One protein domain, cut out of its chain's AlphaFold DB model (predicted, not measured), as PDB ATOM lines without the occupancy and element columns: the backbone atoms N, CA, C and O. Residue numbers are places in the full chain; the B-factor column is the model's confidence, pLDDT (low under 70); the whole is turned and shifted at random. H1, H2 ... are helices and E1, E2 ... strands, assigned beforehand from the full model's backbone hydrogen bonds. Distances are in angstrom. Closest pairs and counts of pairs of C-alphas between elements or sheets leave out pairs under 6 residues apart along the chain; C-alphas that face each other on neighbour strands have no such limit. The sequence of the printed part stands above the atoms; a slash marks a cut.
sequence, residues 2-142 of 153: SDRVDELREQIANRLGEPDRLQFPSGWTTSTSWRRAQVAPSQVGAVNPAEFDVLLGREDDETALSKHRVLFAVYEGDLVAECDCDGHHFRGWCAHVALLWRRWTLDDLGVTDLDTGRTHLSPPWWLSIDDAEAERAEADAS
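Overview. This is residues 2 to 142 of the 153 residues of the protein "Zinc finger SWIM domain-containing protein" of Halorubrum litoreum JCM 13561 (UniProt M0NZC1). A twisted sheet of four strands, E1 to E4, curls round one helix, H4, which lies on one face of it; H2 packs on H4. H1 only grazes the sheet near the turn from E3 to E4, and H5 ends a long tail that reaches away from the sheet and from the other helices. The printed part has 141 residues with five named helices and four named strands, in the order H1 H2 E1 E2 E3 E4 H3 H4 H5. The sheet runs E1 - E2 - E3 - E4, all antiparallel, and the class is mixed, helices and strands. The whole is compact, with a radius of gyration of the C-alphas of 15.1 A and spans of 45 by 43 by 30 A.

Along the chain. H1, residues 2 to 13, begins with C-alpha 2 at (508.506, 331.762, 586.098) and is 16.4 A long from first to last C-alpha. After a long link comes H2, residues 32 to 39, 10.7 A. The strands follow: E1, residues 42 to 46, 13.6 A; E2, residues 51 to 58, 22.2 A; E3, residues 61 to 75, 35.4 A; and E4, residues 78 to 83, 16.5 A. E3, the longest strand, bends by 83 degrees at residue 64 and ends with C-alpha 75 at (516.825, 331.146, 573.789). H3 is residues 86 to 89, 4.9 A. H4, residues 95 to 105, is 15.0 A long, and so is H5, residues 131 to 141, which ends with C-alpha 141 at (530.792, 333.550, 546.769).

Arrangement. The four strands form a meander, each strand the antiparallel neighbour of the one before, and E1 and E2, E2 and E3, and E3 and E4 are hairpins. Between E1 and E2, N 53 and O 45 are 2.8 A apart, within hydrogen-bond range. Between E2 and E3, N 54 and O 68 are 2.8 A apart, and before the bend N 61 and O 58 are 3.2 A apart. Between E3 and E4, N 71 and O 82 are 2.9 A apart. From edge strand E1 to edge strand E4 the strands' lines turn by 61 degrees. H4 is on the sheet, two layers with the helix on one face, and the sheet curls round it; the closest C-alphas of E2 and H4 are those of Val 54 and His 96, 6.3 A, and of E4 and H4 those of Ala 81 and Val 97, 7.0 A. H2 touches H4, with the C-alphas of Ser 33 and Ala 95 closest at 4.1 A, at a steep tilt of 55 degrees, the same way. H2 only grazes the sheet, with its residues 36 to 39. H1 is only just on the sheet, with 5 pairs of C-alphas within 10 A, and only grazes it with residues 8 to 13. H3 is close to H4 but not clearly touching, the C-alphas of Gly 87 and Ala 95 being 7.7 A apart. H5 is not on the sheet and is apart from H4. In H1, H2, H4 and H5 every O i to N i+4 pair is within hydrogen-bond range; H3 is too short for such a pair.

Size, cuts and confidence. The C-alphas of Asp 3 and Ala 141 are the two farthest apart, 46.4 A. The printed part has no cut. The links H1 to H2, of 18 residues, and H4 to H5, of 25 residues, are long; the others are tight. Within the latter, residues 111 to 112 pair with residues 119 to 120, antiparallel. The mean pLDDT of the printed part is 86.6; residue 2, residues 16 to 18, residue 62 and residues 128 to 142 are under 70, and H5 has a mean of 51.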
ATOM      1  N   SER A   2     507.034 331.644 586.144       68.12
ATOM      2  CA  SER A   2     508.506 331.762 586.098       68.12
ATOM      3  C   SER A   2     509.214 330.426 586.330       68.12
ATOM      4  O   SER A   2     509.916 329.986 585.437       68.12
ATOM      5  N   ASP A   3     508.881 329.699 587.408       86.31
ATOM      6  CA  ASP A   3     509.596 328.455 587.768       86.31
ATOM      7  C   ASP A   3     509.641 327.417 586.633       86.31
ATOM      8  O   ASP A   3     510.659 326.783 586.399       86.31
ATOM      9  N   ARG A   4     508.554 327.286 585.857       88.06
ATOM     10  CA  ARG A   4     508.493 326.348 584.724       88.06
ATOM     11  C   ARG A   4     509.336 326.806 583.531       88.06
ATOM     12  O   ARG A   4     509.811 325.968 582.774       88.06
ATOM     13  N   VAL A   5     509.449 328.113 583.306       90.06
ATOM     14  CA  VAL A   5     510.312 328.664 582.250       90.06
ATOM     15  C   VAL A   5     511.774 328.489 582.650       90.06
ATOM     16  O   VAL A   5     512.555 328.013 581.833       90.06
ATOM     17  N   ASP A   6     512.104 328.783 583.908       90.12
ATOM     18  CA  ASP A   6     513.442 328.599 584.473       90.12
ATOM     19  C   ASP A   6     513.886 327.123 584.380       90.12
ATOM     20  O   ASP A   6     514.955 326.830 583.848       90.12
ATOM     21  N   GLU A   7     513.021 326.175 584.766       90.75
ATOM     22  CA  GLU A   7     513.267 324.731 584.610       90.75
ATOM     23  C   GLU A   7     513.523 324.324 583.149       90.75
ATOM     24  O   GLU A   7     514.383 323.488 582.877       90.75
ATOM     25  N   LEU A   8     512.772 324.882 582.193       91.00
ATOM     26  CA  LEU A   8     512.941 324.568 580.768       91.00
ATOM     27  C   LEU A   8     514.229 325.158 580.202       91.00
ATOM     28  O   LEU A   8     514.920 324.488 579.438       91.00
ATOM     29  N   ARG A   9     514.569 326.384 580.603       91.56
ATOM     30  CA  ARG A   9     515.838 327.025 580.265       91.56
ATOM     31  C   ARG A   9     517.008 326.164 580.736       91.56
ATOM     32  O   ARG A   9     517.908 325.875 579.954       91.56
ATOM     33  N   GLU A  10     516.962 325.686 581.979       90.75
ATOM     34  CA  GLU A  10     517.973 324.774 582.523       90.75
ATOM     35  C   GLU A  10     518.000 323.425 581.794       90.75
ATOM     36  O   GLU A  10     519.076 322.889 581.543       90.75
ATOM     37  N   GLN A  11     516.848 322.854 581.437       90.38
ATOM     38  CA  GLN A  11     516.793 321.594 580.682       90.38
ATOM     39  C   GLN A  11     517.441 321.719 579.302       90.38
ATOM     40  O   GLN A  11     518.178 320.821 578.897       90.38
ATOM     41  N   ILE A  12     517.188 322.826 578.601       89.06
ATOM     42  CA  ILE A  12     517.796 323.111 577.299       89.06
ATOM     43  C   ILE A  12     519.303 323.344 577.456       89.06
ATOM     44  O   ILE A  12     520.081 322.731 576.731       89.06
ATOM     45  N   ALA A  13     519.727 324.122 578.457       86.75
ATOM     46  CA  ALA A  13     521.143 324.370 578.739       86.75
ATOM     47  C   ALA A  13     521.924 323.098 579.131       86.75
ATOM     48  O   ALA A  13     523.105 322.969 578.824       86.75
ATOM     49  N   ASN A  14     521.276 322.146 579.811       86.00
ATOM     50  CA  ASN A  14     521.893 320.890 580.257       86.00
ATOM     51  C   ASN A  14     521.848 319.768 579.206       86.00
ATOM     52  O   ASN A  14     522.266 318.638 579.486       86.00
ATOM     53  N   ARG A  15     521.312 320.033 578.013       84.06
ATOM     54  CA  ARG A  15     521.240 319.040 576.945       84.06
ATOM     55  C   ARG A  15     522.642 318.719 576.422       84.06
ATOM     56  O   ARG A  15     523.521 319.572 576.355       84.06
ATOM     57  N   LEU A  16     522.870 317.458 576.054       68.31
ATOM     58  CA  LEU A  16     524.091 317.082 575.342       68.31
ATOM     59  C   LEU A  16     523.993 317.607 573.900       68.31
ATOM     60  O   LEU A  16     523.305 316.999 573.082       68.31
ATOM     61  N   GLY A  17     524.683 318.719 573.629       66.75
ATOM     62  CA  GLY A  17     524.598 319.495 572.386       66.75
ATOM     63  C   GLY A  17     523.787 320.779 572.583       66.75
ATOM     64  O   GLY A  17     522.773 320.755 573.277       66.75
ATOM     65  N   GLU A  18     524.252 321.892 572.005       69.19
ATOM     66  CA  GLU A  18     523.487 323.145 571.983       69.19
ATOM     67  C   GLU A  18     522.220 322.949 571.134       69.19
ATOM     68  O   GLU A  18     522.288 322.254 570.114       69.19
ATOM     69  N   PRO A  19     521.063 323.500 571.544       77.19
ATOM     70  CA  PRO A  19     519.861 323.444 570.724       77.19
ATOM     71  C   PRO A  19     520.117 324.105 569.368       77.19
ATOM     72  O   PRO A  19     520.737 325.170 569.290       77.19
ATOM     73  N   ASP A  20     519.618 323.489 568.298       81.81
ATOM     74  CA  ASP A  20     519.864 323.996 566.951       81.81
ATOM     75  C   ASP A  20     519.209 325.373 566.774       81.81
ATOM     76  O   ASP A  20     517.979 325.530 566.775       81.81
ATOM     77  N   ARG A  21     520.053 326.391 566.578       88.38
ATOM     78  CA  ARG A  21     519.624 327.696 566.072       88.38
ATOM     79  C   ARG A  21     518.935 327.479 564.730       88.38
ATOM     80  O   ARG A  21     519.527 326.904 563.811       88.38
ATOM     81  N   LEU A  22     517.703 327.963 564.588       88.25
ATOM     82  CA  LEU A  22     516.962 327.816 563.345       88.25
ATOM     83  C   LEU A  22     517.675 328.575 562.224       88.25
ATOM     84  O   LEU A  22     517.765 329.800 562.241       88.25
ATOM     85  N   GLN A  23     518.121 327.836 561.210       84.94
ATOM     86  CA  GLN A  23     518.656 328.403 559.980       84.94
ATOM     87  C   GLN A  23     517.718 328.115 558.815       84.94
ATOM     88  O   GLN A  23     517.379 326.962 558.530       84.94
ATOM     89  N   PHE A  24     517.339 329.164 558.096       86.00
ATOM     90  CA  PHE A  24     516.544 329.025 556.888       86.00
ATOM     91  C   PHE A  24     517.448 328.597 555.725       86.00
ATOM     92  O   PHE A  24     518.473 329.232 555.469       86.00
ATOM     93  N   PRO A  25     517.122 327.507 555.008       84.81
ATOM     94  CA  PRO A  25     517.868 327.146 553.814       84.81
ATOM     95  C   PRO A  25     517.618 328.157 552.688       84.81
ATOM     96  O   PRO A  25     516.548 328.758 552.609       84.81
ATOM     97  N   SER A  26     518.573 328.283 551.767       83.38
ATOM     98  CA  SER A  26     518.435 329.138 550.583       83.38
ATOM     99  C   SER A  26     517.150 328.819 549.816       83.38
ATOM    100  O   SER A  26     516.895 327.652 549.488       83.38
ATOM    101  N   GLY A  27     516.344 329.838 549.515       85.12
ATOM    102  CA  GLY A  27     515.094 329.658 548.775       85.12
ATOM    103  C   GLY A  27     514.020 328.881 549.546       85.12
ATOM    104  O   GLY A  27     513.117 328.300 548.932       85.12
ATOM    105  N   TRP A  28     514.077 328.863 550.884       88.31
ATOM    106  CA  TRP A  28     513.105 328.183 551.747       88.31
ATOM    107  C   TRP A  28     511.651 328.563 551.437       88.31
ATOM    108  O   TRP A  28     510.775 327.699 551.510       88.31
ATOM    109  N   THR A  29     511.389 329.802 551.010       90.00
ATOM    110  CA  THR A  29     510.060 330.300 550.603       90.00
ATOM    111  C   THR A  29     509.496 329.594 549.366       90.00
ATOM    112  O   THR A  29     508.293 329.627 549.115       90.00
ATOM    113  N   THR A  30     510.338 328.910 548.592       90.69
ATOM    114  CA  THR A  30     509.930 328.085 547.443       90.69
ATOM    115  C   THR A  30     509.976 326.584 547.742       90.69
ATOM    116  O   THR A  30     509.566 325.771 546.911       90.69
ATOM    117  N   SER A  31     510.429 326.196 548.941       91.38
ATOM    118  CA  SER A  31     510.572 324.796 549.346       91.38
ATOM    119  C   SER A  31     509.227 324.075 549.483       91.38
ATOM    120  O   SER A  31     508.193 324.661 549.818       91.38
ATOM    121  N   THR A  32     509.243 322.754 549.299       91.88
ATOM    122  CA  THR A  32     508.065 321.904 549.528       91.88
ATOM    123  C   THR A  32     507.610 321.932 550.988       91.88
ATOM    124  O   THR A  32     506.407 321.916 551.242       91.88
ATOM    125  N   SER A  33     508.545 322.040 551.940       93.50
ATOM    126  CA  SER A  33     508.251 322.221 553.368       93.50
ATOM    127  C   SER A  33     507.412 323.478 553.612       93.50
ATOM    128  O   SER A  33     506.377 323.403 554.274       93.50
ATOM    129  N   TRP A  34     507.811 324.611 553.023       94.38
ATOM    130  CA  TRP A  34     507.083 325.873 553.156       94.38
ATOM    131  C   TRP A  34     505.739 325.866 552.432       94.38
ATOM    132  O   TRP A  34     504.747 326.355 552.966       94.38
ATOM    133  N   ARG A  35     505.663 325.279 551.231       93.50
ATOM    134  CA  ARG A  35     504.379 325.105 550.537       93.50
ATOM    135  C   ARG A  35     503.409 324.285 551.385       93.50
ATOM    136  O   ARG A  35     502.290 324.725 551.627       93.50
ATOM    137  N   ARG A  36     503.853 323.133 551.894       93.06
ATOM    138  CA  ARG A  36     503.017 322.238 552.704       93.06
ATOM    139  C   ARG A  36     502.525 322.917 553.981       93.06
ATOM    140  O   ARG A  36     501.356 322.772 554.314       93.06
ATOM    141  N   ALA A  37     503.371 323.702 554.645       94.25
ATOM    142  CA  ALA A  37     502.988 324.482 555.823       94.25
ATOM    143  C   ALA A  37     501.876 325.520 555.559       94.25
ATOM    144  O   ALA A  37     501.205 325.950 556.495       94.25
ATOM    145  N   GLN A  38     501.676 325.941 554.306       93.50
ATOM    146  CA  GLN A  38     500.644 326.914 553.937       93.50
ATOM    147  C   GLN A  38     499.301 326.273 553.588       93.50
ATOM    148  O   GLN A  38     498.267 326.884 553.849       93.50
ATOM    149  N   VAL A  39     499.317 325.091 552.965       92.69
ATOM    150  CA  VAL A  39     498.121 324.500 552.340       92.69
ATOM    151  C   VAL A  39     497.587 323.274 553.070       92.69
ATOM    152  O   VAL A  39     496.401 322.980 552.962       92.69
ATOM    153  N   ALA A  40     498.434 322.546 553.801       91.69
ATOM    154  CA  ALA A  40     498.013 321.299 554.424       91.69
ATOM    155  C   ALA A  40     497.175 321.553 555.692       91.69
ATOM    156  O   ALA A  40     497.494 322.459 556.474       91.69
ATOM    157  N   PRO A  41     496.154 320.716 555.954       90.88
ATOM    158  CA  PRO A  41     495.428 320.739 557.215       90.88
ATOM    159  C   PRO A  41     496.392 320.561 558.382       90.88
ATOM    160  O   PRO A  41     497.268 319.687 558.361       90.88
ATOM    161  N   SER A  42     496.241 321.400 559.403       94.06
ATOM    162  CA  SER A  42     497.162 321.393 560.527       94.06
ATOM    163  C   SER A  42     496.525 321.807 561.845       94.06
ATOM    164  O   SER A  42     495.570 322.582 561.900       94.06
ATOM    165  N   GLN A  43     497.103 321.298 562.927       95.12
ATOM    166  CA  GLN A  43     496.795 321.689 564.293       95.12
ATOM    167  C   GLN A  43     498.101 321.885 565.058       95.12
ATOM    168  O   GLN A  43     499.041 321.105 564.913       95.12
ATOM    169  N   VAL A  44     498.155 322.938 565.868       97.12
ATOM    170  CA  VAL A  44     499.292 323.249 566.737       97.12
ATOM    171  C   VAL A  44     498.753 323.416 568.149       97.12
ATOM    172  O   VAL A  44     497.753 324.104 568.347       97.12
ATOM    173  N   GLY A  45     499.395 322.770 569.118       96.25
ATOM    174  CA  GLY A  45     499.076 322.921 570.533       96.25
ATOM    175  C   GLY A  45     500.343 323.106 571.352       96.25
ATOM    176  O   GLY A  45     501.271 322.312 571.231       96.25
ATOM    177  N   ALA A  46     500.380 324.138 572.194       96.19
ATOM    178  CA  ALA A  46     501.476 324.329 573.137       96.19
ATOM    179  C   ALA A  46     501.473 323.202 574.183       96.19
ATOM    180  O   ALA A  46     500.450 322.925 574.813       96.19
ATOM    181  N   VAL A  47     502.622 322.558 574.373       96.06
ATOM    182  CA  VAL A  47     502.841 321.524 575.400       96.06
ATOM    183  C   VAL A  47     503.426 322.166 576.654       96.06
ATOM    184  O   VAL A  47     503.028 321.887 577.793       96.06
ATOM    185  N   ASN A  48     504.375 323.065 576.434       94.62
ATOM    186  CA  ASN A  48     505.016 323.899 577.432       94.62
ATOM    187  C   ASN A  48     505.495 325.199 576.742       94.62
ATOM    188  O   ASN A  48     505.281 325.346 575.542       94.62
ATOM    189  N   PRO A  49     506.088 326.157 577.472       94.81
ATOM    190  CA  PRO A  49     506.600 327.393 576.874       94.81
ATOM    191  C   PRO A  49     507.588 327.234 575.702       94.81
ATOM    192  O   PRO A  49     507.699 328.156 574.905       94.81
ATOM    193  N   ALA A  50     508.289 326.102 575.592       95.94
ATOM    194  CA  ALA A  50     509.308 325.862 574.574       95.94
ATOM    195  C   ALA A  50     508.890 324.870 573.473       95.94
ATOM    196  O   ALA A  50     509.525 324.830 572.424       95.94
ATOM    197  N   GLU A  51     507.861 324.049 573.697       97.06
ATOM    198  CA  GLU A  51     507.517 322.928 572.819       97.06
ATOM    199  C   GLU A  51     506.052 322.929 572.383       97.06
ATOM    200  O   GLU A  51     505.127 323.177 573.167       97.06
ATOM    201  N   PHE A  52     505.841 322.516 571.136       98.12
ATOM    202  CA  PHE A  52     504.536 322.416 570.500       98.12
ATOM    203  C   PHE A  52     504.314 321.015 569.934       98.12
ATOM    204  O   PHE A  52     505.167 320.458 569.246       98.12
ATOM    205  N   ASP A  53     503.131 320.456 570.176       98.00
ATOM    206  CA  ASP A  53     502.637 319.317 569.412       98.00
ATOM    207  C   ASP A  53     502.119 319.857 568.072       98.00
ATOM    208  O   ASP A  53     501.173 320.651 568.029       98.00
ATOM    209  N   VAL A  54     502.735 319.417 566.977       97.81
ATOM    210  CA  VAL A  54     502.373 319.799 565.612       97.81
ATOM    211  C   VAL A  54     501.793 318.595 564.890       97.81
ATOM    212  O   VAL A  54     502.481 317.601 564.656       97.81
ATOM    213  N   LEU A  55     500.524 318.700 564.511       95.94
ATOM    214  CA  LEU A  55     499.830 317.751 563.654       95.94
ATOM    215  C   LEU A  55     499.710 318.359 562.256       95.94
ATOM    216  O   LEU A  55     499.141 319.437 562.100       95.94
ATOM    217  N   LEU A  56     500.243 317.679 561.246       94.12
ATOM    218  CA  LEU A  56     500.280 318.178 559.874       94.12
ATOM    219  C   LEU A  56     499.948 317.063 558.879       94.12
ATOM    220  O   LEU A  56     500.659 316.054 558.814       94.12
ATOM    221  N   GLY A  57     498.894 317.268 558.090       89.94
ATOM    222  CA  GLY A  57     498.480 316.370 557.011       89.94
ATOM    223  C   GLY A  57     499.345 316.479 555.761       89.94
ATOM    224  O   GLY A  57     500.314 317.248 555.703       89.94
ATOM    225  N   ARG A  58     499.023 315.683 554.744       82.31
ATOM    226  CA  ARG A  58     499.584 315.814 553.397       82.31
ATOM    227  C   ARG A  58     498.562 316.521 552.507       82.31
ATOM    228  O   ARG A  58     497.370 316.376 552.732       82.31
ATOM    229  N   GLU A  59     499.029 317.284 551.521       74.81
ATOM    230  CA  GLU A  59     498.150 318.045 550.615       74.81
ATOM    231  C   GLU A  59     497.120 317.140 549.917       74.81
ATOM    232  O   GLU A  59     495.945 317.478 549.864       74.81
ATOM    233  N   ASP A  60     497.547 315.950 549.484       75.88
ATOM    234  CA  ASP A  60     496.696 314.993 548.763       75.88
ATOM    235  C   ASP A  60     496.070 313.904 549.656       75.88
ATOM    236  O   ASP A  60     495.375 313.022 549.156       75.88
ATOM    237  N   ASP A  61     496.356 313.907 550.962       73.56
ATOM    238  CA  ASP A  61     495.885 312.872 551.888       73.56
ATOM    239  C   ASP A  61     495.769 313.423 553.315       73.56
ATOM    240  O   ASP A  61     496.731 313.457 554.093       73.56
ATOM    241  N   GLU A  62     494.554 313.849 553.663       64.88
ATOM    242  CA  GLU A  62     494.220 314.377 554.988       64.88
ATOM    243  C   GLU A  62     494.219 313.296 556.080       64.88
ATOM    244  O   GLU A  62     494.267 313.620 557.266       64.88
ATOM    245  N   THR A  63     494.185 312.010 555.707       73.00
ATOM    246  CA  THR A  63     494.244 310.893 556.661       73.00
ATOM    247  C   THR A  63     495.681 310.533 557.036       73.00
ATOM    248  O   THR A  63     495.930 310.028 558.133       73.00
ATOM    249  N   ALA A  64     496.646 310.875 556.177       78.81
ATOM    250  CA  ALA A  64     498.078 310.764 556.437       78.81
ATOM    251  C   ALA A  64     498.584 311.940 557.295       78.81
ATOM    252  O   ALA A  64     499.314 312.828 556.839       78.81
ATOM    253  N   LEU A  65     498.191 311.941 558.568       84.88
ATOM    254  CA  LEU A  65     498.623 312.932 559.549       84.88
ATOM    255  C   LEU A  65     499.981 312.554 560.154       84.88
ATOM    256  O   LEU A  65     500.166 311.458 560.678       84.88
ATOM    257  N   SER A  66     500.917 313.499 560.135       90.38
ATOM    258  CA  SER A  66     502.185 313.407 560.867       90.38
ATOM    259  C   SER A  66     502.097 314.223 562.151       90.38
ATOM    260  O   SER A  66     501.779 315.411 562.090       90.38
ATOM    261  N   LYS A  67     502.361 313.595 563.303       94.94
ATOM    262  CA  LYS A  67     502.415 314.265 564.607       94.94
ATOM    263  C   LYS A  67     503.853 314.282 565.111       94.94
ATOM    264  O   LYS A  67     504.430 313.215 565.282       94.94
ATOM    265  N   HIS A  68     504.379 315.468 565.392       96.50
ATOM    266  CA  HIS A  68     505.724 315.657 565.932       96.50
ATOM    267  C   HIS A  68     505.696 316.635 567.103       96.50
ATOM    268  O   HIS A  68     504.878 317.558 567.119       96.50
ATOM    269  N   ARG A  69     506.589 316.432 568.074       96.94
ATOM    270  CA  ARG A  69     506.883 317.443 569.088       96.94
ATOM    271  C   ARG A  69     508.025 318.302 568.579       96.94
ATOM    272  O   ARG A  69     509.053 317.771 568.169       96.94
ATOM    273  N   VAL A  70     507.808 319.607 568.566       97.38
ATOM    274  CA  VAL A  70     508.748 320.571 568.008       97.38
ATOM    275  C   VAL A  70     509.154 321.535 569.108       97.38
ATOM    276  O   VAL A  70     508.287 322.197 569.680       97.38
ATOM    277  N   LEU A  71     510.452 321.609 569.395       96.94
ATOM    278  CA  LEU A  71     511.025 322.703 570.172       96.94
ATOM    279  C   LEU A  71     511.003 323.946 569.282       96.94
ATOM    280  O   LEU A  71     511.394 323.867 568.120       96.94
ATOM    281  N   PHE A  72     510.486 325.059 569.794       97.44
ATOM    282  CA  PHE A  72     510.385 326.327 569.077       97.44
ATOM    283  C   PHE A  72     510.281 327.479 570.084       97.44
ATOM    284  O   PHE A  72     509.196 327.800 570.569       97.44
ATOM    285  N   ALA A  73     511.413 328.078 570.436       97.00
ATOM    286  CA  ALA A  73     511.496 329.085 571.493       97.00
ATOM    287  C   ALA A  73     512.570 330.124 571.176       97.00
ATOM    288  O   ALA A  73     513.456 329.868 570.363       97.00
ATOM    289  N   VAL A  74     512.518 331.279 571.840       95.94
ATOM    290  CA  VAL A  74     513.674 332.180 571.873       95.94
ATOM    291  C   VAL A  74     514.548 331.783 573.062       95.94
ATOM    292  O   VAL A  74     514.056 331.667 574.185       95.94
ATOM    293  N   TYR A  75     515.825 331.534 572.802       93.69
ATOM    294  CA  TYR A  75     516.825 331.146 573.789       93.69
ATOM    295  C   TYR A  75     518.149 331.825 573.439       93.69
ATOM    296  O   TYR A  75     518.588 331.792 572.293       93.69
ATOM    297  N   GLU A  76     518.738 332.501 574.417       91.19
ATOM    298  CA  GLU A  76     519.955 333.307 574.309       91.19
ATOM    299  C   GLU A  76     519.914 334.335 573.164       91.19
ATOM    300  O   GLU A  76     520.927 334.697 572.573       91.19
ATOM    301  N   GLY A  77     518.716 334.863 572.883       90.06
ATOM    302  CA  GLY A  77     518.474 335.862 571.837       90.06
ATOM    303  C   GLY A  77     518.240 335.287 570.437       90.06
ATOM    304  O   GLY A  77     517.853 336.040 569.543       90.06
ATOM    305  N   ASP A  78     518.387 333.975 570.262       91.50
ATOM    306  CA  ASP A  78     518.170 333.272 569.004       91.50
ATOM    307  C   ASP A  78     516.875 332.459 569.012       91.50
ATOM    308  O   ASP A  78     516.404 331.985 570.044       91.50
ATOM    309  N   LEU A  79     516.291 332.273 567.828       93.75
ATOM    310  CA  LEU A  79     515.209 331.314 567.647       93.75
ATOM    311  C   LEU A  79     515.808 329.912 567.539       93.75
ATOM    312  O   LEU A  79     516.451 329.584 566.541       93.75
ATOM    313  N   VAL A  80     515.568 329.082 568.545       94.00
ATOM    314  CA  VAL A  80     515.942 327.668 568.534       94.00
ATOM    315  C   VAL A  80     514.772 326.832 568.044       94.00
ATOM    316  O   VAL A  80     513.618 327.080 568.417       94.00
ATOM    317  N   ALA A  81     515.053 325.850 567.190       94.56
ATOM    318  CA  ALA A  81     514.023 324.956 566.689       94.56
ATOM    319  C   ALA A  81     514.548 323.547 566.431       94.56
ATOM    320  O   ALA A  81     515.499 323.368 565.679       94.56
ATOM    321  N   GLU A  82     513.846 322.548 566.962       94.69
ATOM    322  CA  GLU A  82     514.158 321.140 566.723       94.69
ATOM    323  C   GLU A  82     512.901 320.336 566.427       94.69
ATOM    324  O   GLU A  82     511.871 320.482 567.087       94.69
ATOM    325  N   CYS A  83     512.995 319.433 565.457       95.31
ATOM    326  CA  CYS A  83     511.947 318.471 565.144       95.31
ATOM    327  C   CYS A  83     512.564 317.099 564.863       95.31
ATOM    328  O   CYS A  83     513.514 316.979 564.097       95.31
ATOM    329  N   ASP A  84     511.980 316.045 565.430       92.75
ATOM    330  CA  ASP A  84     512.450 314.660 565.297       92.75
ATOM    331  C   ASP A  84     512.146 314.016 563.928       92.75
ATOM    332  O   ASP A  84     512.484 312.857 563.697       92.75
ATOM    333  N   CYS A  85     511.514 314.738 562.998       93.69
ATOM    334  CA  CYS A  85     511.253 314.222 561.655       93.69
ATOM    335  C   CYS A  85     512.513 314.220 560.769       93.69
ATOM    336  O   CYS A  85     513.334 315.141 560.821       93.69
ATOM    337  N   ASP A  86     512.590 313.260 559.841       90.25
ATOM    338  CA  ASP A  86     513.688 313.147 558.867       90.25
ATOM    339  C   ASP A  86     513.931 314.447 558.087       90.25
ATOM    340  O   ASP A  86     515.064 314.821 557.790       90.25
ATOM    341  N   GLY A  87     512.855 315.169 557.756       87.56
ATOM    342  CA  GLY A  87     512.951 316.427 557.021       87.56
ATOM    343  C   GLY A  87     513.787 317.476 557.752       87.56
ATOM    344  O   GLY A  87     514.514 318.221 557.104       87.56
ATOM    345  N   HIS A  88     513.703 317.519 559.080       88.38
ATOM    346  CA  HIS A  88     514.502 318.426 559.890       88.38
ATOM    347  C   HIS A  88     515.882 317.824 560.157       88.38
ATOM    348  O   HIS A  88     516.873 318.483 559.867       88.38
ATOM    349  N   HIS A  89     515.955 316.552 560.555       87.38
ATOM    350  CA  HIS A  89     517.223 315.870 560.830       87.38
ATOM    351  C   HIS A  89     518.247 315.984 559.685       87.38
ATOM    352  O   HIS A  89     519.428 316.207 559.929       87.38
ATOM    353  N   PHE A  90     517.806 315.882 558.425       83.25
ATOM    354  CA  PHE A  90     518.712 315.929 557.270       83.25
ATOM    355  C   PHE A  90     518.892 317.316 556.637       83.25
ATOM    356  O   PHE A  90     519.751 317.466 555.768       83.25
ATOM    357  N   ARG A  91     518.056 318.310 556.967       84.06
ATOM    358  CA  ARG A  91     518.038 319.604 556.243       84.06
ATOM    359  C   ARG A  91     517.951 320.835 557.140       84.06
ATOM    360  O   ARG A  91     517.921 321.942 556.608       84.06
ATOM    361  N   GLY A  92     517.793 320.664 558.451       86.75
ATOM    362  CA  GLY A  92     517.450 321.731 559.396       86.75
ATOM    363  C   GLY A  92     516.066 322.359 559.164       86.75
ATOM    364  O   GLY A  92     515.651 323.239 559.908       86.75
ATOM    365  N   TRP A  93     515.308 321.912 558.150       92.25
ATOM    366  CA  TRP A  93     514.082 322.569 557.693       92.25
ATOM    367  C   TRP A  93     513.004 321.575 557.251       92.25
ATOM    368  O   TRP A  93     513.038 321.003 556.154       92.25
ATOM    369  N   CYS A  94     511.981 321.417 558.089       95.44
ATOM    370  CA  CYS A  94     510.809 320.594 557.806       95.44
ATOM    371  C   CYS A  94     509.523 321.419 557.725       95.44
ATOM    372  O   CYS A  94     509.478 322.596 558.075       95.44
ATOM    373  N   ALA A  95     508.443 320.771 557.287       95.81
ATOM    374  CA  ALA A  95     507.131 321.401 557.204       95.81
ATOM    375  C   ALA A  95     506.536 321.751 558.587       95.81
ATOM    376  O   ALA A  95     505.716 322.658 558.675       95.81
ATOM    377  N   HIS A  96     506.948 321.071 559.666       97.25
ATOM    378  CA  HIS A  96     506.478 321.359 561.029       97.25
ATOM    379  C   HIS A  96     507.071 322.658 561.576       97.25
ATOM    380  O   HIS A  96     506.323 323.522 562.023       97.25
ATOM    381  N   VAL A  97     508.391 322.834 561.459       96.88
ATOM    382  CA  VAL A  97     509.078 324.088 561.816       96.88
ATOM    383  C   VAL A  97     508.594 325.232 560.922       96.88
ATOM    384  O   VAL A  97     508.245 326.299 561.420       96.88
ATOM    385  N   ALA A  98     508.463 324.982 559.615       96.38
ATOM    386  CA  ALA A  98     507.891 325.936 558.668       96.38
ATOM    387  C   ALA A  98     506.476 326.390 559.066       96.38
ATOM    388  O   ALA A  98     506.142 327.566 558.932       96.38
ATOM    389  N   LEU A  99     505.636 325.484 559.575       97.25
ATOM    390  CA  LEU A  99     504.300 325.832 560.047       97.25
ATOM    391  C   LEU A  99     504.346 326.726 561.289       97.25
ATOM    392  O   LEU A  99     503.616 327.714 561.326       97.25
ATOM    393  N   LEU A 100     505.180 326.411 562.285       97.69
ATOM    394  CA  LEU A 100     505.312 327.251 563.482       97.69
ATOM    395  C   LEU A 100     505.813 328.649 563.124       97.69
ATOM    396  O   LEU A 100     505.203 329.634 563.533       97.69
ATOM    397  N   TRP A 101     506.830 328.724 562.259       96.44
ATOM    398  CA  TRP A 101     507.308 329.981 561.694       96.44
ATOM    399  C   TRP A 101     506.169 330.774 561.039       96.44
ATOM    400  O   TRP A 101     505.918 331.922 561.400       96.44
ATOM    401  N   ARG A 102     505.403 330.136 560.144       95.50
ATOM    402  CA  ARG A 102     504.267 330.771 559.462       95.50
ATOM    403  C   ARG A 102     503.235 331.318 560.445       95.50
ATOM    404  O   ARG A 102     502.798 332.453 560.293       95.50
ATOM    405  N   ARG A 103     502.807 330.521 561.426       96.75
ATOM    406  CA  ARG A 103     501.772 330.952 562.380       96.75
ATOM    407  C   ARG A 103     502.263 332.103 563.246       96.75
ATOM    408  O   ARG A 103     501.502 333.034 563.465       96.75
ATOM    409  N   TRP A 104     503.534 332.091 563.644       96.25
ATOM    410  CA  TRP A 104     504.122 333.199 564.387       96.25
ATOM    411  C   TRP A 104     504.176 334.489 563.563       96.25
ATOM    412  O   TRP A 104     503.777 335.542 564.042       96.25
ATOM    413  N   THR A 105     504.567 334.411 562.285       93.56
ATOM    414  CA  THR A 105     504.566 335.585 561.383       93.56
ATOM    415  C   THR A 105     503.177 336.141 561.072       93.56
ATOM    416  O   THR A 105     503.069 337.265 560.593       93.56
ATOM    417  N   LEU A 106     502.122 335.358 561.306       93.25
ATOM    418  CA  LEU A 106     500.729 335.759 561.100       93.25
ATOM    419  C   LEU A 106     500.018 336.123 562.415       93.25
ATOM    420  O   LEU A 106     498.792 336.213 562.422       93.25
ATOM    421  N   ASP A 107     500.766 336.283 563.514       91.31
ATOM    422  CA  ASP A 107     500.256 336.555 564.865       91.31
ATOM    423  C   ASP A 107     499.250 335.496 565.391       91.31
ATOM    424  O   ASP A 107     498.418 335.772 566.255       91.31
ATOM    425  N   ASP A 108     499.335 334.254 564.894       93.81
ATOM    426  CA  ASP A 108     498.498 333.097 565.279       93.81
ATOM    427  C   ASP A 108     499.245 332.111 566.207       93.81
ATOM    428  O   ASP A 108     498.791 330.996 566.468       93.81
ATOM    429  N   LEU A 109     500.430 332.488 566.697       96.50
ATOM    430  CA  LEU A 109     501.239 331.686 567.620       96.50
ATOM    431  C   LEU A 109     502.035 332.594 568.561       96.50
ATOM    432  O   LEU A 109     502.718 333.501 568.107       96.50
ATOM    433  N   GLY A 110     501.990 332.323 569.866       96.88
ATOM    434  CA  GLY A 110     502.885 332.956 570.834       96.88
ATOM    435  C   GLY A 110     504.136 332.110 571.060       96.88
ATOM    436  O   GLY A 110     504.013 330.926 571.366       96.88
ATOM    437  N   VAL A 111     505.316 332.718 570.959       97.38
ATOM    438  CA  VAL A 111     506.616 332.068 571.199       97.38
ATOM    439  C   VAL A 111     507.261 332.667 572.437       97.38
ATOM    440  O   VAL A 111     507.343 333.890 572.558       97.38
ATOM    441  N   THR A 112     507.694 331.828 573.375       97.25
ATOM    442  CA  THR A 112     508.305 332.303 574.618       97.25
ATOM    443  C   THR A 112     509.816 332.465 574.471       97.25
ATOM    444  O   THR A 112     510.505 331.574 573.983       97.25
ATOM    445  N   ASP A 113     510.307 333.615 574.920       96.12
ATOM    446  CA  ASP A 113     511.698 333.864 575.279       96.12
ATOM    447  C   ASP A 113     511.954 333.267 576.661       96.12
ATOM    448  O   ASP A 113     511.335 333.666 577.652       96.12
ATOM    449  N   LEU A 114     512.818 332.258 576.706       95.38
ATOM    450  CA  LEU A 114     513.107 331.494 577.911       95.38
ATOM    451  C   LEU A 114     514.048 332.227 578.869       95.38
ATOM    452  O   LEU A 114     514.045 331.910 580.053       95.38
ATOM    453  N   ASP A 115     514.802 333.223 578.405       93.19
ATOM    454  CA  ASP A 115     515.663 334.039 579.265       93.19
ATOM    455  C   ASP A 115     514.871 335.108 580.011       93.19
ATOM    456  O   ASP A 115     515.213 335.476 581.134       93.19
ATOM    457  N   THR A 116     513.800 335.619 579.398       93.62
ATOM    458  CA  THR A 116     512.986 336.694 579.989       93.62
ATOM    459  C   THR A 116     511.596 336.252 580.443       93.62
ATOM    460  O   THR A 116     510.898 337.008 581.126       93.62
ATOM    461  N   GLY A 117     511.159 335.056 580.047       94.31
ATOM    462  CA  GLY A 117     509.804 334.541 580.250       94.31
ATOM    463  C   GLY A 117     508.721 335.271 579.452       94.31
ATOM    464  O   GLY A 117     507.530 335.039 579.681       94.31
ATOM    465  N   ARG A 118     509.092 336.174 578.538       95.12
ATOM    466  CA  ARG A 118     508.142 336.943 577.725       95.12
ATOM    467  C   ARG A 118     507.623 336.104 576.566       95.12
ATOM    468  O   ARG A 118     508.380 335.391 575.924       95.12
ATOM    469  N   THR A 119     506.337 336.236 576.251       96.62
ATOM    470  CA  THR A 119     505.759 335.658 575.030       96.62
ATOM    471  C   THR A 119     505.662 336.723 573.945       96.62
ATOM    472  O   THR A 119     505.025 337.760 574.131       96.62
ATOM    473  N   HIS A 120     506.269 336.442 572.801       95.44
ATOM    474  CA  HIS A 120     506.222 337.241 571.588       95.44
ATOM    475  C   HIS A 120     505.111 336.724 570.672       95.44
ATOM    476  O   HIS A 120     505.113 335.550 570.305       95.44
ATOM    477  N   LEU A 121     504.165 337.586 570.296       95.62
ATOM    478  CA  LEU A 121     503.059 337.221 569.394       95.62
ATOM    479  C   LEU A 121     503.459 337.256 567.913       95.62
ATOM    480  O   LEU A 121     502.847 336.568 567.109       95.62
ATOM    481  N   SER A 122     504.526 337.982 567.594       92.88
ATOM    482  CA  SER A 122     505.185 338.012 566.288       92.88
ATOM    483  C   SER A 122     506.705 338.015 566.472       92.88
ATOM    484  O   SER A 122     507.181 338.390 567.555       92.88
ATOM    485  N   PRO A 123     507.475 337.606 565.447       92.12
ATOM    486  CA  PRO A 123     508.931 337.624 565.493       92.12
ATOM    487  C   PRO A 123     509.456 339.033 565.800       92.12
ATOM    488  O   PRO A 123     509.124 339.982 565.083       92.12
ATOM    489  N   PRO A 124     510.260 339.210 566.862       90.06
ATOM    490  CA  PRO A 124     510.899 340.484 567.131       90.06
ATOM    491  C   PRO A 124     511.835 340.937 566.011       90.06
ATOM    492  O   PRO A 124     512.467 340.122 565.351       90.06
ATOM    493  N   TRP A 125     511.996 342.254 565.861       85.69
ATOM    494  CA  TRP A 125     512.806 342.863 564.795       85.69
ATOM    495  C   TRP A 125     514.293 342.474 564.810       85.69
ATOM    496  O   TRP A 125     514.968 342.657 563.804       85.69
ATOM    497  N   TRP A 126     514.813 341.981 565.939       84.81
ATOM    498  CA  TRP A 126     516.200 341.522 566.069       84.81
ATOM    499  C   TRP A 126     516.398 340.052 565.679       84.81
ATOM    500  O   TRP A 126     517.540 339.627 565.531       84.81
ATOM    501  N   LEU A 127     515.321 339.268 565.519       81.88
ATOM    502  CA  LEU A 127     515.412 337.923 564.952       81.88
ATOM    503  C   LEU A 127     515.605 338.063 563.446       81.88
ATOM    504  O   LEU A 127     514.646 338.173 562.683       81.88
ATOM    505  N   SER A 128     516.868 338.124 563.039       63.34
ATOM    506  CA  SER A 128     517.237 338.313 561.646       63.34
ATOM    507  C   SER A 128     517.159 336.995 560.883       63.34
ATOM    508  O   SER A 128     517.768 335.996 561.264       63.34
ATOM    509  N   ILE A 129     516.369 336.987 559.814       63.66
ATOM    510  CA  ILE A 129     516.079 335.793 559.001       63.66
ATOM    511  C   ILE A 129     516.685 335.916 557.613       63.66
ATOM    512  O   ILE A 129     517.049 334.911 557.006       63.66
ATOM    513  N   ASP A 130     516.872 337.153 557.163       54.06
ATOM    514  CA  ASP A 130     517.581 337.496 555.940       54.06
ATOM    515  C   ASP A 130     519.111 337.376 556.094       54.06
ATOM    516  O   ASP A 130     519.789 337.035 555.125       54.06
ATOM    517  N   ASP A 131     519.669 337.555 557.301       49.53
ATOM    518  CA  ASP A 131     521.127 337.467 557.517       49.53
ATOM    519  C   ASP A 131     521.679 336.056 557.247       49.53
ATOM    520  O   ASP A 131     522.798 335.915 556.763       49.53
ATOM    521  N   ALA A 132     520.877 335.001 557.433       48.56
ATOM    522  CA  ALA A 132     521.276 333.638 557.073       48.56
ATOM    523  C   ALA A 132     521.388 333.426 555.548       48.56
ATOM    524  O   ALA A 132     522.213 332.622 555.100       48.56
ATOM    525  N   GLU A 133     520.581 334.130 554.739       48.44
ATOM    526  CA  GLU A 133     520.743 334.131 553.278       48.44
ATOM    527  C   GLU A 133     521.960 334.973 552.861       48.44
ATOM    528  O   GLU A 133     522.680 334.572 551.945       48.44
ATOM    529  N   ALA A 134     522.246 336.075 553.565       46.91
ATOM    530  CA  ALA A 134     523.418 336.915 553.323       46.91
ATOM    531  C   ALA A 134     524.740 336.207 553.681       46.91
ATOM    532  O   ALA A 134     525.605 336.078 552.818       46.91
ATOM    533  N   GLU A 135     524.872 335.646 554.887       51.31
ATOM    534  CA  GLU A 135     526.083 334.939 555.342       51.31
ATOM    535  C   GLU A 135     526.414 333.721 554.460       51.31
ATOM    536  O   GLU A 135     527.583 333.428 554.199       51.31
ATOM    537  N   ARG A 136     525.400 333.010 553.943       52.50
ATOM    538  CA  ARG A 136     525.617 331.880 553.022       52.50
ATOM    539  C   ARG A 136     525.917 332.316 551.595       52.50
ATOM    540  O   ARG A 136     526.722 331.654 550.948       52.50
ATOM    541  N   ALA A 137     525.314 333.399 551.105       53.16
ATOM    542  CA  ALA A 137     525.697 333.978 549.819       53.16
ATOM    543  C   ALA A 137     527.155 334.460 549.847       53.16
ATOM    544  O   ALA A 137     527.889 334.258 548.883       53.16
ATOM    545  N   GLU A 138     527.606 335.024 550.971       50.88
ATOM    546  CA  GLU A 138     529.009 335.386 551.183       50.88
ATOM    547  C   GLU A 138     529.925 334.153 551.277       50.88
ATOM    548  O   GLU A 138     531.022 334.160 550.710       50.88
ATOM    549  N   ALA A 139     529.481 333.070 551.927       54.81
ATOM    550  CA  ALA A 139     530.231 331.813 552.005       54.81
ATOM    551  C   ALA A 139     530.348 331.086 550.647       54.81
ATOM    552  O   ALA A 139     531.427 330.597 550.315       54.81
ATOM    553  N   ASP A 140     529.273 331.050 549.852       52.50
ATOM    554  CA  ASP A 140     529.238 330.473 548.499       52.50
ATOM    555  C   ASP A 140     530.079 331.307 547.515       52.50
ATOM    556  O   ASP A 140     530.906 330.771 546.779       52.50
ATOM    557  N   ALA A 141     529.981 332.641 547.582       57.19
ATOM    558  CA  ALA A 141     530.792 333.550 546.769       57.19
ATOM    559  C   ALA A 141     532.292 333.524 547.121       57.19
ATOM    560  O   ALA A 141     533.132 333.861 546.285       57.19
ATOM    561  N   SER A 142     532.641 333.125 548.348       56.16
ATOM    562  CA  SER A 142     534.031 332.990 548.804       56.16
ATOM    563  C   SER A 142     534.661 331.646 548.433       56.16
ATOM    564  O   SER A 142     535.858 331.448 548.658       56.16
TER     565      SER A 142